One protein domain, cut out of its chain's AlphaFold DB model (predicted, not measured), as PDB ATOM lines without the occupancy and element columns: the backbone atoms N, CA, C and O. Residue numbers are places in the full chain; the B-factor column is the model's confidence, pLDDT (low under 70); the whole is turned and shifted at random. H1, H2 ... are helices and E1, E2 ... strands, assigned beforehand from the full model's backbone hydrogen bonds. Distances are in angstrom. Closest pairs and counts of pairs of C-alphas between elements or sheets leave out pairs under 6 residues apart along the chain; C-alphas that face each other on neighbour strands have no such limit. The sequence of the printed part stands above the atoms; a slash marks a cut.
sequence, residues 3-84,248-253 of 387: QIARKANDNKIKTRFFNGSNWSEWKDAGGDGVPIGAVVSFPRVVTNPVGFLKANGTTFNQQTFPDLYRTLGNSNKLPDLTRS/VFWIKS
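Overview. This is residues 3 to 84 and 248 to 253 of the 387 residues of the protein "Phage Tail Collar Domain protein" of Haemophilus influenzae (UniProt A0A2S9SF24). With little regular structure, the domain is mostly loops in two parts: a small antiparallel sheet, E3 E5 E4, with short helix H1 and loops, and the hairpin E1 and E2 at the other end. The printed part has 88 residues, ordered E1 E2 E3 E4 H1 E5; the mixed-class named elements hold only 28. It is only just compact, close to loose, with a radius of gyration of the C-alphas of 14.2 A and spans of 43 by 29 by 22 A.

Along the chain. E3 is residues 39 to 43, 13.6 A; E5 248 to 252, 13.0 A, ending at C-alpha 252 (93.589, 49.458, 68.705); E4 52 to 54; H1 66 to 71. E1 is 3 to 6, from C-alpha 3 (83.290, 40.654, 77.787); E2 13 to 17, 14.1 A.

Arrangement. Inner strand E5 is antiparallel to E3 (N 40 to O 250, 2.8 A) and E4 (N 53 to O 251, 2.9 A). H1, its O i to N i+4 pairs within hydrogen-bond range, is not on this sheet. Hairpin E1 and E2 (N 5 to O 14, 3.0 A) is apart from both.

Size, cuts and confidence. Residues 85 to 247 are not printed; C-alphas 84 and 248 are 11.8 A apart. Links E2 to E3 and E4 to H1 are long. Residues 7 to 12 and 27 to 33 have pLDDT under 70.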
ATOM      1  N   GLN A   3      82.879  41.016  76.433       74.94
ATOM      2  CA  GLN A   3      83.290  40.654  77.787       74.94
ATOM      3  C   GLN A   3      84.813  40.571  77.864       74.94
ATOM      4  O   GLN A   3      85.445  39.957  77.000       74.94
ATOM      5  N   ILE A   4      85.375  41.187  78.903       75.25
ATOM      6  CA  ILE A   4      86.801  41.165  79.228       75.25
ATOM      7  C   ILE A   4      86.922  40.563  80.622       75.25
ATOM      8  O   ILE A   4      86.219  40.987  81.538       75.25
ATOM      9  N   ALA A   5      87.765  39.550  80.773       74.25
ATOM     10  CA  ALA A   5      87.967  38.886  82.052       74.25
ATOM     11  C   ALA A   5      89.400  38.372  82.177       74.25
ATOM     12  O   ALA A   5      90.047  38.028  81.186       74.25
ATOM     13  N   ARG A   6      89.868  38.267  83.419       73.44
ATOM     14  CA  ARG A   6      91.071  37.520  83.781       73.44
ATOM     15  C   ARG A   6      90.626  36.271  84.529       73.44
ATOM     16  O   ARG A   6      89.872  36.370  85.494       73.44
ATOM     17  N   LYS A   7      91.043  35.093  84.066       66.62
ATOM     18  CA  LYS A   7      90.741  33.835  84.759       66.62
ATOM     19  C   LYS A   7      91.630  33.750  86.005       66.62
ATOM     20  O   LYS A   7      92.797  34.134  85.937       66.62
ATOM     21  N   ALA A   8      91.101  33.271  87.131       54.72
ATOM     22  CA  ALA A   8      91.934  32.997  88.301       54.72
ATOM     23  C   ALA A   8      93.052  32.015  87.894       54.72
ATOM     24  O   ALA A   8      92.765  31.006  87.248       54.72
ATOM     25  N   ASN A   9      94.302  32.348  88.228       67.06
ATOM     26  CA  ASN A   9      95.538  31.632  87.859       67.06
ATOM     27  C   ASN A   9      96.011  31.780  86.400       67.06
ATOM     28  O   ASN A   9      96.936  31.084  85.990       67.06
ATOM     29  N   ASP A  10      95.426  32.693  85.622       65.50
ATOM     30  CA  ASP A  10      95.934  33.065  84.297       65.50
ATOM     31  C   ASP A  10      96.602  34.451  84.368       65.50
ATOM     32  O   ASP A  10      96.059  35.407  84.940       65.50
ATOM     33  N   ASN A  11      97.805  34.573  83.802       66.62
ATOM     34  CA  ASN A  11      98.531  35.845  83.748       66.62
ATOM     35  C   ASN A  11      98.043  36.747  82.611       66.62
ATOM     36  O   ASN A  11      98.440  37.908  82.549       66.62
ATOM     37  N   LYS A  12      97.164  36.242  81.739       65.88
ATOM     38  CA  LYS A  12      96.690  36.965  80.562       65.88
ATOM     39  C   LYS A  12      95.236  37.408  80.700       65.88
ATOM     40  O   LYS A  12      94.367  36.667  81.162       65.88
ATOM     41  N   ILE A  13      94.967  38.638  80.265       71.88
ATOM     42  CA  ILE A  13      93.606  39.157  80.093       71.88
ATOM     43  C   ILE A  13      93.022  38.514  78.834       71.88
ATOM     44  O   ILE A  13      93.708  38.413  77.820       71.88
ATOM     45  N   LYS A  14      91.759  38.083  78.876       75.31
ATOM     46  CA  LYS A  14      91.064  37.483  77.730       75.31
ATOM     47  C   LYS A  14      89.820  38.273  77.360       75.31
ATOM     48  O   LYS A  14      89.190  38.917  78.198       75.31
ATOM     49  N   THR A  15      89.451  38.209  76.086       74.56
ATOM     50  CA  THR A  15      88.268  38.863  75.524       74.56
ATOM     51  C   THR A  15      87.442  37.887  74.695       74.56
ATOM     52  O   THR A  15      87.984  37.013  74.017       74.56
ATOM     53  N   ARG A  16      86.119  38.073  74.698       75.44
ATOM     54  CA  ARG A  16      85.184  37.398  73.786       75.44
ATOM     55  C   ARG A  16      84.038  38.316  73.365       75.44
ATOM     56  O   ARG A  16      83.747  39.310  74.036       75.44
ATOM     57  N   PHE A  17      83.388  37.982  72.255       76.31
ATOM     58  CA  PHE A  17      82.343  38.793  71.629       76.31
ATOM     59  C   PHE A  17      81.021  38.029  71.575       76.31
ATOM     60  O   PHE A  17      81.013  36.839  71.277       76.31
ATOM     61  N   PHE A  18      79.914  38.720  71.836       70.94
ATOM     62  CA  PHE A  18      78.565  38.192  71.650       70.94
ATOM     63  C   PHE A  18      77.989  38.700  70.331       70.94
ATOM     64  O   PHE A  18      77.890  39.918  70.145       70.94
ATOM     65  N   ASN A  19      77.602  37.783  69.445       74.00
ATOM     66  CA  ASN A  19      77.092  38.093  68.103       74.00
ATOM     67  C   ASN A  19      75.557  38.224  68.030       74.00
ATOM     68  O   ASN A  19      75.012  38.287  66.936       74.00
ATOM     69  N   GLY A  20      74.868  38.242  69.174       73.62
ATOM     70  CA  GLY A  20      73.404  38.259  69.247       73.62
ATOM     71  C   GLY A  20      72.789  36.895  69.566       73.62
ATOM     72  O   GLY A  20      71.673  36.853  70.069       73.62
ATOM     73  N   SER A  21      73.526  35.797  69.364       87.38
ATOM     74  CA  SER A  21      73.047  34.440  69.668       87.38
ATOM     75  C   SER A  21      74.044  33.624  70.486       87.38
ATOM     76  O   SER A  21      73.640  32.898  71.384       87.38
ATOM     77  N   ASN A  22      75.345  33.771  70.231       85.69
ATOM     78  CA  ASN A  22      76.403  33.002  70.880       85.69
ATOM     79  C   ASN A  22      77.597  33.885  71.261       85.69
ATOM     80  O   ASN A  22      77.876  34.919  70.644       85.69
ATOM     81  N   TRP A  23      78.330  33.441  72.281       82.94
ATOM     82  CA  TRP A  23      79.640  33.988  72.620       82.94
ATOM     83  C   TRP A  23      80.726  33.304  71.790       82.94
ATOM     84  O   TRP A  23      80.740  32.082  71.674       82.94
ATOM     85  N   SER A  24      81.667  34.083  71.258       76.06
ATOM     86  CA  SER A  24      82.895  33.543  70.677       76.06
ATOM     87  C   SER A  24      83.767  32.878  71.747       76.06
ATOM     88  O   SER A  24      83.638  33.171  72.941       76.06
ATOM     89  N   GLU A  25      84.728  32.061  71.315       78.88
ATOM     90  CA  GLU A  25      85.794  31.589  72.197       78.88
ATOM     91  C   GLU A  25      86.572  32.756  72.821       78.88
ATOM     92  O   GLU A  25      86.648  33.863  72.267       78.88
ATOM     93  N   TRP A  26      87.136  32.494  74.000       76.56
ATOM     94  CA  TRP A  26      88.039  33.416  74.671       76.56
ATOM     95  C   TRP A  26      89.355  33.489  73.906       76.56
ATOM     96  O   TRP A  26      90.037  32.481  73.748       76.56
ATOM     97  N   LYS A  27      89.729  34.692  73.483       68.25
ATOM     98  CA  LYS A  27      91.049  34.973  72.915       68.25
ATOM     99  C   LYS A  27      91.851  35.816  73.893       68.25
ATOM    100  O   LYS A  27      91.260  36.607  74.633       68.25
ATOM    101  N   ASP A  28      93.171  35.669  73.886       67.06
ATOM    102  CA  ASP A  28      94.055  36.586  74.607       67.06
ATOM    103  C   ASP A  28      93.736  38.017  74.141       67.06
ATOM    104  O   ASP A  28      93.714  38.318  72.944       67.06
ATOM    105  N   ALA A  29      93.413  38.900  75.084       61.22
ATOM    106  CA  ALA A  29      93.442  40.323  74.813       61.22
ATOM    107  C   ALA A  29      94.924  40.642  74.627       61.22
ATOM    108  O   ALA A  29      95.694  40.427  75.563       61.22
ATOM    109  N   GLY A  30      95.319  41.029  73.405       54.91
ATOM    110  CA  GLY A  30      96.709  41.351  73.065       54.91
ATOM    111  C   GLY A  30      97.369  42.089  74.224       54.91
ATOM    112  O   GLY A  30      96.737  42.987  74.764       54.91
ATOM    113  N   GLY A  31      98.544  41.624  74.656       54.81
ATOM    114  CA  GLY A  31      99.059  41.691  76.035       54.81
ATOM    115  C   GLY A  31      99.101  43.039  76.771       54.81
ATOM    116  O   GLY A  31      99.489  43.063  77.933       54.81
ATOM    117  N   ASP A  32      98.664  44.137  76.159       61.66
ATOM    118  CA  ASP A  32      98.526  45.471  76.743       61.66
ATOM    119  C   ASP A  32      97.186  45.720  77.467       61.66
ATOM    120  O   ASP A  32      97.002  46.775  78.073       61.66
ATOM    121  N   GLY A  33      96.238  44.775  77.422       68.06
ATOM    122  CA  GLY A  33      94.928  44.918  78.067       68.06
ATOM    123  C   GLY A  33      93.985  45.900  77.362       68.06
ATOM    124  O   GLY A  33      92.869  46.120  77.840       68.06
ATOM    125  N   VAL A  34      94.387  46.449  76.208       80.06
ATOM    126  CA  VAL A  34      93.576  47.381  75.427       80.06
ATOM    127  C   VAL A  34      92.719  46.601  74.426       80.06
ATOM    128  O   VAL A  34      93.224  45.853  73.583       80.06
ATOM    129  N   PRO A  35      91.388  46.757  74.463       83.00
ATOM    130  CA  PRO A  35      90.507  46.005  73.583       83.00
ATOM    131  C   PRO A  35      90.651  46.448  72.108       83.00
ATOM    132  O   PRO A  35      90.574  47.637  71.830       83.00
ATOM    133  N   ILE A  36      90.770  45.521  71.135       87.38
ATOM    134  CA  ILE A  36      90.680  45.856  69.684       87.38
ATOM    135  C   ILE A  36      89.452  46.740  69.412       87.38
ATOM    136  O   ILE A  36      88.371  46.443  69.918       87.38
ATOM    137  N   GLY A  37      89.623  47.814  68.647       89.94
ATOM    138  CA  GLY A  37      88.612  48.831  68.361       89.94
ATOM    139  C   GLY A  37      88.468  49.924  69.424       89.94
ATOM    140  O   GLY A  37      87.782  50.910  69.170       89.94
ATOM    141  N   ALA A  38      89.111  49.795  70.590       91.12
ATOM    142  CA  ALA A  38      89.145  50.870  71.576       91.12
ATOM    143  C   ALA A  38      89.945  52.058  71.035       91.12
ATOM    144  O   ALA A  38      91.025  51.882  70.463       91.12
ATOM    145  N   VAL A  39      89.410  53.257  71.243       94.31
ATOM    146  CA  VAL A  39      90.106  54.509  70.964       94.31
ATOM    147  C   VAL A  39      90.828  54.948  72.228       94.31
ATOM    148  O   VAL A  39      90.227  55.020  73.297       94.31
ATOM    149  N   VAL A  40      92.110  55.252  72.089       92.12
ATOM    150  CA  VAL A  40      92.973  55.747  73.159       92.12
ATOM    151  C   VAL A  40      93.729  56.978  72.670       92.12
ATOM    152  O   VAL A  40      94.027  57.112  71.481       92.12
ATOM    153  N   SER A  41      94.029  57.894  73.581       93.19
ATOM    154  CA  SER A  41      94.893  59.036  73.307       93.19
ATOM    155  C   SER A  41      96.341  58.696  73.646       93.19
ATOM    156  O   SER A  41      96.630  58.081  74.672       93.19
ATOM    157  N   PHE A  42      97.258  59.125  72.786       92.50
ATOM    158  CA  PHE A  42      98.692  59.123  73.056       92.50
ATOM    159  C   PHE A  42      99.222  60.561  73.015       92.50
ATOM    160  O   PHE A  42      98.709  61.356  72.222       92.50
ATOM    161  N   PRO A  43     100.254  60.904  73.808       94.06
ATOM    162  CA  PRO A  43     100.968  62.166  73.653       94.06
ATOM    163  C   PRO A  43     101.446  62.353  72.211       94.06
ATOM    164  O   PRO A  43     101.893  61.392  71.581       94.06
ATOM    165  N   ARG A  44     101.408  63.585  71.693       90.06
ATOM    166  CA  ARG A  44     101.720  63.886  70.283       90.06
ATOM    167  C   ARG A  44     103.100  63.405  69.819       90.06
ATOM    168  O   ARG A  44     103.282  63.116  68.639       90.06
ATOM    169  N   VAL A  45     104.054  63.295  70.743       91.75
ATOM    170  CA  VAL A  45     105.413  62.784  70.486       91.75
ATOM    171  C   VAL A  45     105.438  61.306  70.065       91.75
ATOM    172  O   VAL A  45     106.401  60.865  69.443       91.75
ATOM    173  N   VAL A  46     104.387  60.536  70.364       91.81
ATOM    174  CA  VAL A  46     104.239  59.137  69.947       91.81
ATOM    175  C   VAL A  46     103.637  59.098  68.544       91.81
ATOM    176  O   VAL A  46     102.444  59.332  68.349       91.81
ATOM    177  N   THR A  47     104.466  58.791  67.549       90.94
ATOM    178  CA  THR A  47     104.080  58.911  66.136       90.94
ATOM    179  C   THR A  47     103.537  57.632  65.515       90.94
ATOM    180  O   THR A  47     102.784  57.744  64.558       90.94
ATOM    181  N   ASN A  48     103.880  56.449  66.039       90.06
ATOM    182  CA  ASN A  48     103.423  55.143  65.540       90.06
ATOM    183  C   ASN A  48     103.363  54.103  66.678       90.06
ATOM    184  O   ASN A  48     104.258  53.262  66.795       90.06
ATOM    185  N   PRO A  49     102.346  54.156  67.553       90.62
ATOM    186  CA  PRO A  49     102.197  53.169  68.614       90.62
ATOM    187  C   PRO A  49     101.880  51.780  68.031       90.62
ATOM    188  O   PRO A  49     100.948  51.612  67.242       90.62
ATOM    189  N   VAL A  50     102.661  50.771  68.428       86.94
ATOM    190  CA  VAL A  50     102.525  49.384  67.951       86.94
ATOM    191  C   VAL A  50     101.139  48.831  68.285       86.94
ATOM    192  O   VAL A  50     100.661  48.950  69.411       86.94
ATOM    193  N   GLY A  51     100.489  48.190  67.312       88.81
ATOM    194  CA  GLY A  51      99.151  47.624  67.499       88.81
ATOM    195  C   GLY A  51      98.004  48.621  67.316       88.81
ATOM    196  O   GLY A  51      96.853  48.260  67.565       88.81
ATOM    197  N   PHE A  52      98.278  49.856  66.887       93.12
ATOM    198  CA  PHE A  52      97.266  50.892  66.695       93.12
ATOM    199  C   PHE A  52      97.283  51.482  65.280       93.12
ATOM    200  O   PHE A  52      98.295  51.477  64.586       93.12
ATOM    201  N   LEU A  53      96.134  52.007  64.854       95.44
ATOM    202  CA  LEU A  53      95.983  52.840  63.658       95.44
ATOM    203  C   LEU A  53      95.505  54.232  64.070       95.44
ATOM    204  O   LEU A  53      94.814  54.386  65.075       95.44
ATOM    205  N   LYS A  54      95.873  55.262  63.314       95.88
ATOM    206  CA  LYS A  54      95.494  56.642  63.635       95.88
ATOM    207  C   LYS A  54      93.998  56.852  63.390       95.88
ATOM    208  O   LYS A  54      93.494  56.465  62.342       95.88
ATOM    209  N   ALA A  55      93.284  57.478  64.322       95.19
ATOM    210  CA  ALA A  55      91.851  57.759  64.183       95.19
ATOM    211  C   ALA A  55      91.607  59.033  63.349       95.19
ATOM    212  O   ALA A  55      91.211  60.075  63.869       95.19
ATOM    213  N   ASN A  56      91.893  58.963  62.049       94.44
ATOM    214  CA  ASN A  56      91.851  60.089  61.105       94.44
ATOM    215  C   ASN A  56      90.830  59.914  59.970       94.44
ATOM    216  O   ASN A  56      90.949  60.557  58.930       94.44
ATOM    217  N   GLY A  57      89.865  59.005  60.120       95.50
ATOM    218  CA  GLY A  57      88.831  58.797  59.107       95.50
ATOM    219  C   GLY A  57      89.258  58.013  57.865       95.50
ATOM    220  O   GLY A  57      88.411  57.785  56.995       95.50
ATOM    221  N   THR A  58      90.528  57.600  57.748       96.25
ATOM    222  CA  THR A  58      90.997  56.830  56.586       96.25
ATOM    223  C   THR A  58      90.445  55.410  56.593       96.25
ATOM    224  O   THR A  58      89.920  54.917  57.594       96.25
ATOM    225  N   THR A  59      90.573  54.727  55.460       97.44
ATOM    226  CA  THR A  59      90.257  53.304  55.363       97.44
ATOM    227  C   THR A  59      91.446  52.432  55.769       97.44
ATOM    228  O   THR A  59      92.594  52.879  55.753       97.44
ATOM    229  N   PHE A  60      91.182  51.180  56.145       96.06
ATOM    230  CA  PHE A  60      92.205  50.168  56.417       96.06
ATOM    231  C   PHE A  60      91.917  48.864  55.661       96.06
ATOM    232  O   PHE A  60      90.796  48.609  55.219       96.06
ATOM    233  N   ASN A  61      92.940  48.022  55.512       95.12
ATOM    234  CA  ASN A  61      92.803  46.717  54.873       95.12
ATOM    235  C   ASN A  61      92.097  45.727  55.822       95.12
ATOM    236  O   ASN A  61      92.630  45.366  56.875       95.12
ATOM    237  N   GLN A  62      90.898  45.277  55.440       91.50
ATOM    238  CA  GLN A  62      90.082  44.365  56.247       91.50
ATOM    239  C   GLN A  62      90.676  42.952  56.359       91.50
ATOM    240  O   GLN A  62      90.438  42.280  57.358       91.50
ATOM    241  N   GLN A  63      91.454  42.499  55.371       89.88
ATOM    242  CA  GLN A  63      92.156  41.216  55.419       89.88
ATOM    243  C   GLN A  63      93.317  41.264  56.420       89.88
ATOM    244  O   GLN A  63      93.584  40.272  57.092       89.88
ATOM    245  N   THR A  64      93.975  42.418  56.562       87.81
ATOM    246  CA  THR A  64      95.039  42.630  57.556       87.81
ATOM    247  C   THR A  64      94.483  42.791  58.974       87.81
ATOM    248  O   THR A  64      95.083  42.292  59.924       87.81
ATOM    249  N   PHE A  65      93.329  43.452  59.136       91.06
ATOM    250  CA  PHE A  65      92.708  43.707  60.446       91.06
ATOM    251  C   PHE A  65      91.239  43.227  60.519       91.06
ATOM    252  O   PHE A  65      90.327  44.038  60.726       91.06
ATOM    253  N   PRO A  66      90.972  41.913  60.391       87.25
ATOM    254  CA  PRO A  66      89.607  41.378  60.321       87.25
ATOM    255  C   PRO A  66      88.823  41.552  61.630       87.25
ATOM    256  O   PRO A  66      87.607  41.748  61.623       87.25
ATOM    257  N   ASP A  67      89.508  41.520  62.775       85.50
ATOM    258  CA  ASP A  67      88.889  41.721  64.089       85.50
ATOM    259  C   ASP A  67      88.476  43.182  64.308       85.50
ATOM    260  O   ASP A  67      87.409  43.447  64.871       85.50
ATOM    261  N   LEU A  68      89.277  44.130  63.809       91.69
ATOM    262  CA  LEU A  68      88.926  45.547  63.821       91.69
ATOM    263  C   LEU A  68      87.712  45.815  62.922       91.69
ATOM    264  O   LEU A  68      86.772  46.468  63.365       91.69
ATOM    265  N   TYR A  69      87.691  45.256  61.708       92.00
ATOM    266  CA  TYR A  69      86.567  45.381  60.769       92.00
ATOM    267  C   TYR A  69      85.235  44.937  61.378       92.00
ATOM    268  O   TYR A  69      84.246  45.671  61.336       92.00
ATOM    269  N   ARG A  70      85.217  43.767  62.027       90.62
ATOM    270  CA  ARG A  70      84.023  43.280  62.737       90.62
ATOM    271  C   ARG A  70      83.647  44.186  63.909       90.62
ATOM    272  O   ARG A  70      82.466  44.437  64.127       90.62
ATOM    273  N   THR A  71      84.635  44.691  64.651       89.69
ATOM    274  CA  THR A  71      84.395  45.591  65.793       89.69
ATOM    275  C   THR A  71      83.780  46.921  65.357       89.69
ATOM    276  O   THR A  71      82.922  47.449  66.055       89.69
ATOM    277  N   LEU A  72      84.158  47.427  64.181       91.31
ATOM    278  CA  LEU A  72      83.604  48.643  63.582       91.31
ATOM    279  C   LEU A  72      82.282  48.409  62.827       91.31
ATOM    280  O   LEU A  72      81.867  49.256  62.040       91.31
ATOM    281  N   GLY A  73      81.607  47.276  63.052       93.06
ATOM    282  CA  GLY A  73      80.301  46.994  62.453       93.06
ATOM    283  C   GLY A  73      80.373  46.652  60.965       93.06
ATOM    284  O   GLY A  73      79.511  47.075  60.205       93.06
ATOM    285  N   ASN A  74      81.395  45.893  60.555       92.62
ATOM    286  CA  ASN A  74      81.675  45.557  59.155       92.62
ATOM    287  C   ASN A  74      81.955  46.802  58.298       92.62
ATOM    288  O   ASN A  74      81.492  46.920  57.166       92.62
ATOM    289  N   SER A  75      82.723  47.736  58.861       95.00
ATOM    290  CA  SER A  75      83.194  48.939  58.182       95.00
ATOM    291  C   SER A  75      84.716  48.970  58.181       95.00
ATOM    292  O   SER A  75      85.365  48.731  59.200       95.00
ATOM    293  N   ASN A  76      85.294  49.293  57.027       96.06
ATOM    294  CA  ASN A  76      86.732  49.482  56.866       96.06
ATOM    295  C   ASN A  76      87.160  50.945  57.058       96.06
ATOM    296  O   ASN A  76      88.294  51.284  56.728       96.06
ATOM    297  N   LYS A  77      86.273  51.812  57.562       97.19
ATOM    298  CA  LYS A  77      86.545  53.232  57.805       97.19
ATOM    299  C   LYS A  77      86.818  53.484  59.285       97.19
ATOM    300  O   LYS A  77      86.009  53.131  60.140       97.19
ATOM    301  N   LEU A  78      87.952  54.114  59.579       97.00
ATOM    302  CA  LEU A  78      88.329  54.511  60.933       97.00
ATOM    303  C   LEU A  78      87.467  55.690  61.420       97.00
ATOM    304  O   LEU A  78      86.967  56.465  60.599       97.00
ATOM    305  N   PRO A  79      87.295  55.871  62.742       94.62
ATOM    306  CA  PRO A  79      86.731  57.108  63.271       94.62
ATOM    307  C   PRO A  79      87.626  58.298  62.899       94.62
ATOM    308  O   PRO A  79      88.851  58.173  62.872       94.62
ATOM    309  N   ASP A  80      87.014  59.450  62.619       93.88
ATOM    310  CA  ASP A  80      87.731  60.706  62.396       93.88
ATOM    311  C   ASP A  80      87.667  61.581  63.648       93.88
ATOM    312  O   ASP A  80      86.650  62.216  63.944       93.88
ATOM    313  N   LEU A  81      88.774  61.578  64.387       91.81
ATOM    314  CA  LEU A  81      88.984  62.348  65.606       91.81
ATOM    315  C   LEU A  81      90.072  63.410  65.402       91.81
ATOM    316  O   LEU A  81      90.750  63.800  66.347       91.81
ATOM    317  N   THR A  82      90.235  63.886  64.162       86.31
ATOM    318  CA  THR A  82      91.158  64.981  63.808       86.31
ATOM    319  C   THR A  82      90.505  66.362  63.859       86.31
ATOM    320  O   THR A  82      91.092  67.350  63.426       86.31
ATOM    321  N   ARG A  83      89.279  66.440  64.387       82.56
ATOM    322  CA  ARG A  83      88.508  67.681  64.481       82.56
ATOM    323  C   ARG A  83      89.264  68.707  65.328       82.56
ATOM    324  O   ARG A  83      89.724  68.385  66.422       82.56
ATOM    325  N   SER A  84      89.341  69.932  64.820       88.88
ATOM    326  CA  SER A  84      89.867  71.090  65.539       88.88
ATOM    327  C   SER A  84      88.723  72.029  65.895       88.88
ATOM    328  O   SER A  84      87.782  72.197  65.116       88.88
ATOM    329  N   VAL A 248      97.104  62.701  70.305       93.56
ATOM    330  CA  VAL A 248      96.610  62.111  69.065       93.56
ATOM    331  C   VAL A 248      95.773  60.900  69.430       93.56
ATOM    332  O   VAL A 248      96.163  60.101  70.282       93.56
ATOM    333  N   PHE A 249      94.620  60.760  68.785       95.06
ATOM    334  CA  PHE A 249      93.742  59.616  68.986       95.06
ATOM    335  C   PHE A 249      94.114  58.470  68.049       95.06
ATOM    336  O   PHE A 249      94.299  58.641  66.839       95.06
ATOM    337  N   TRP A 250      94.186  57.282  68.630       95.50
ATOM    338  CA  TRP A 250      94.558  56.043  67.972       95.50
ATOM    339  C   TRP A 250      93.539  54.962  68.311       95.50
ATOM    340  O   TRP A 250      92.994  54.935  69.409       95.50
ATOM    341  N   ILE A 251      93.285  54.054  67.377       95.25
ATOM    342  CA  ILE A 251      92.392  52.912  67.558       95.25
ATOM    343  C   ILE A 251      93.191  51.614  67.591       95.25
ATOM    344  O   ILE A 251      94.049  51.378  66.738       95.25
ATOM    345  N   LYS A 252      92.921  50.757  68.578       92.69
ATOM    346  CA  LYS A 252      93.589  49.458  68.705       92.69
ATOM    347  C   LYS A 252      93.225  48.584  67.508       92.69
ATOM    348  O   LYS A 252      92.074  48.179  67.374       92.69
ATOM    349  N   SER A 253      94.182  48.281  66.639       90.94
ATOM    350  CA  SER A 253      93.937  47.507  65.419       90.94
ATOM    351  C   SER A 253      94.246  46.029  65.588       90.94
ATOM    352  O   SER A 253      93.546  45.189  65.026       90.94
TER     353      SER A 253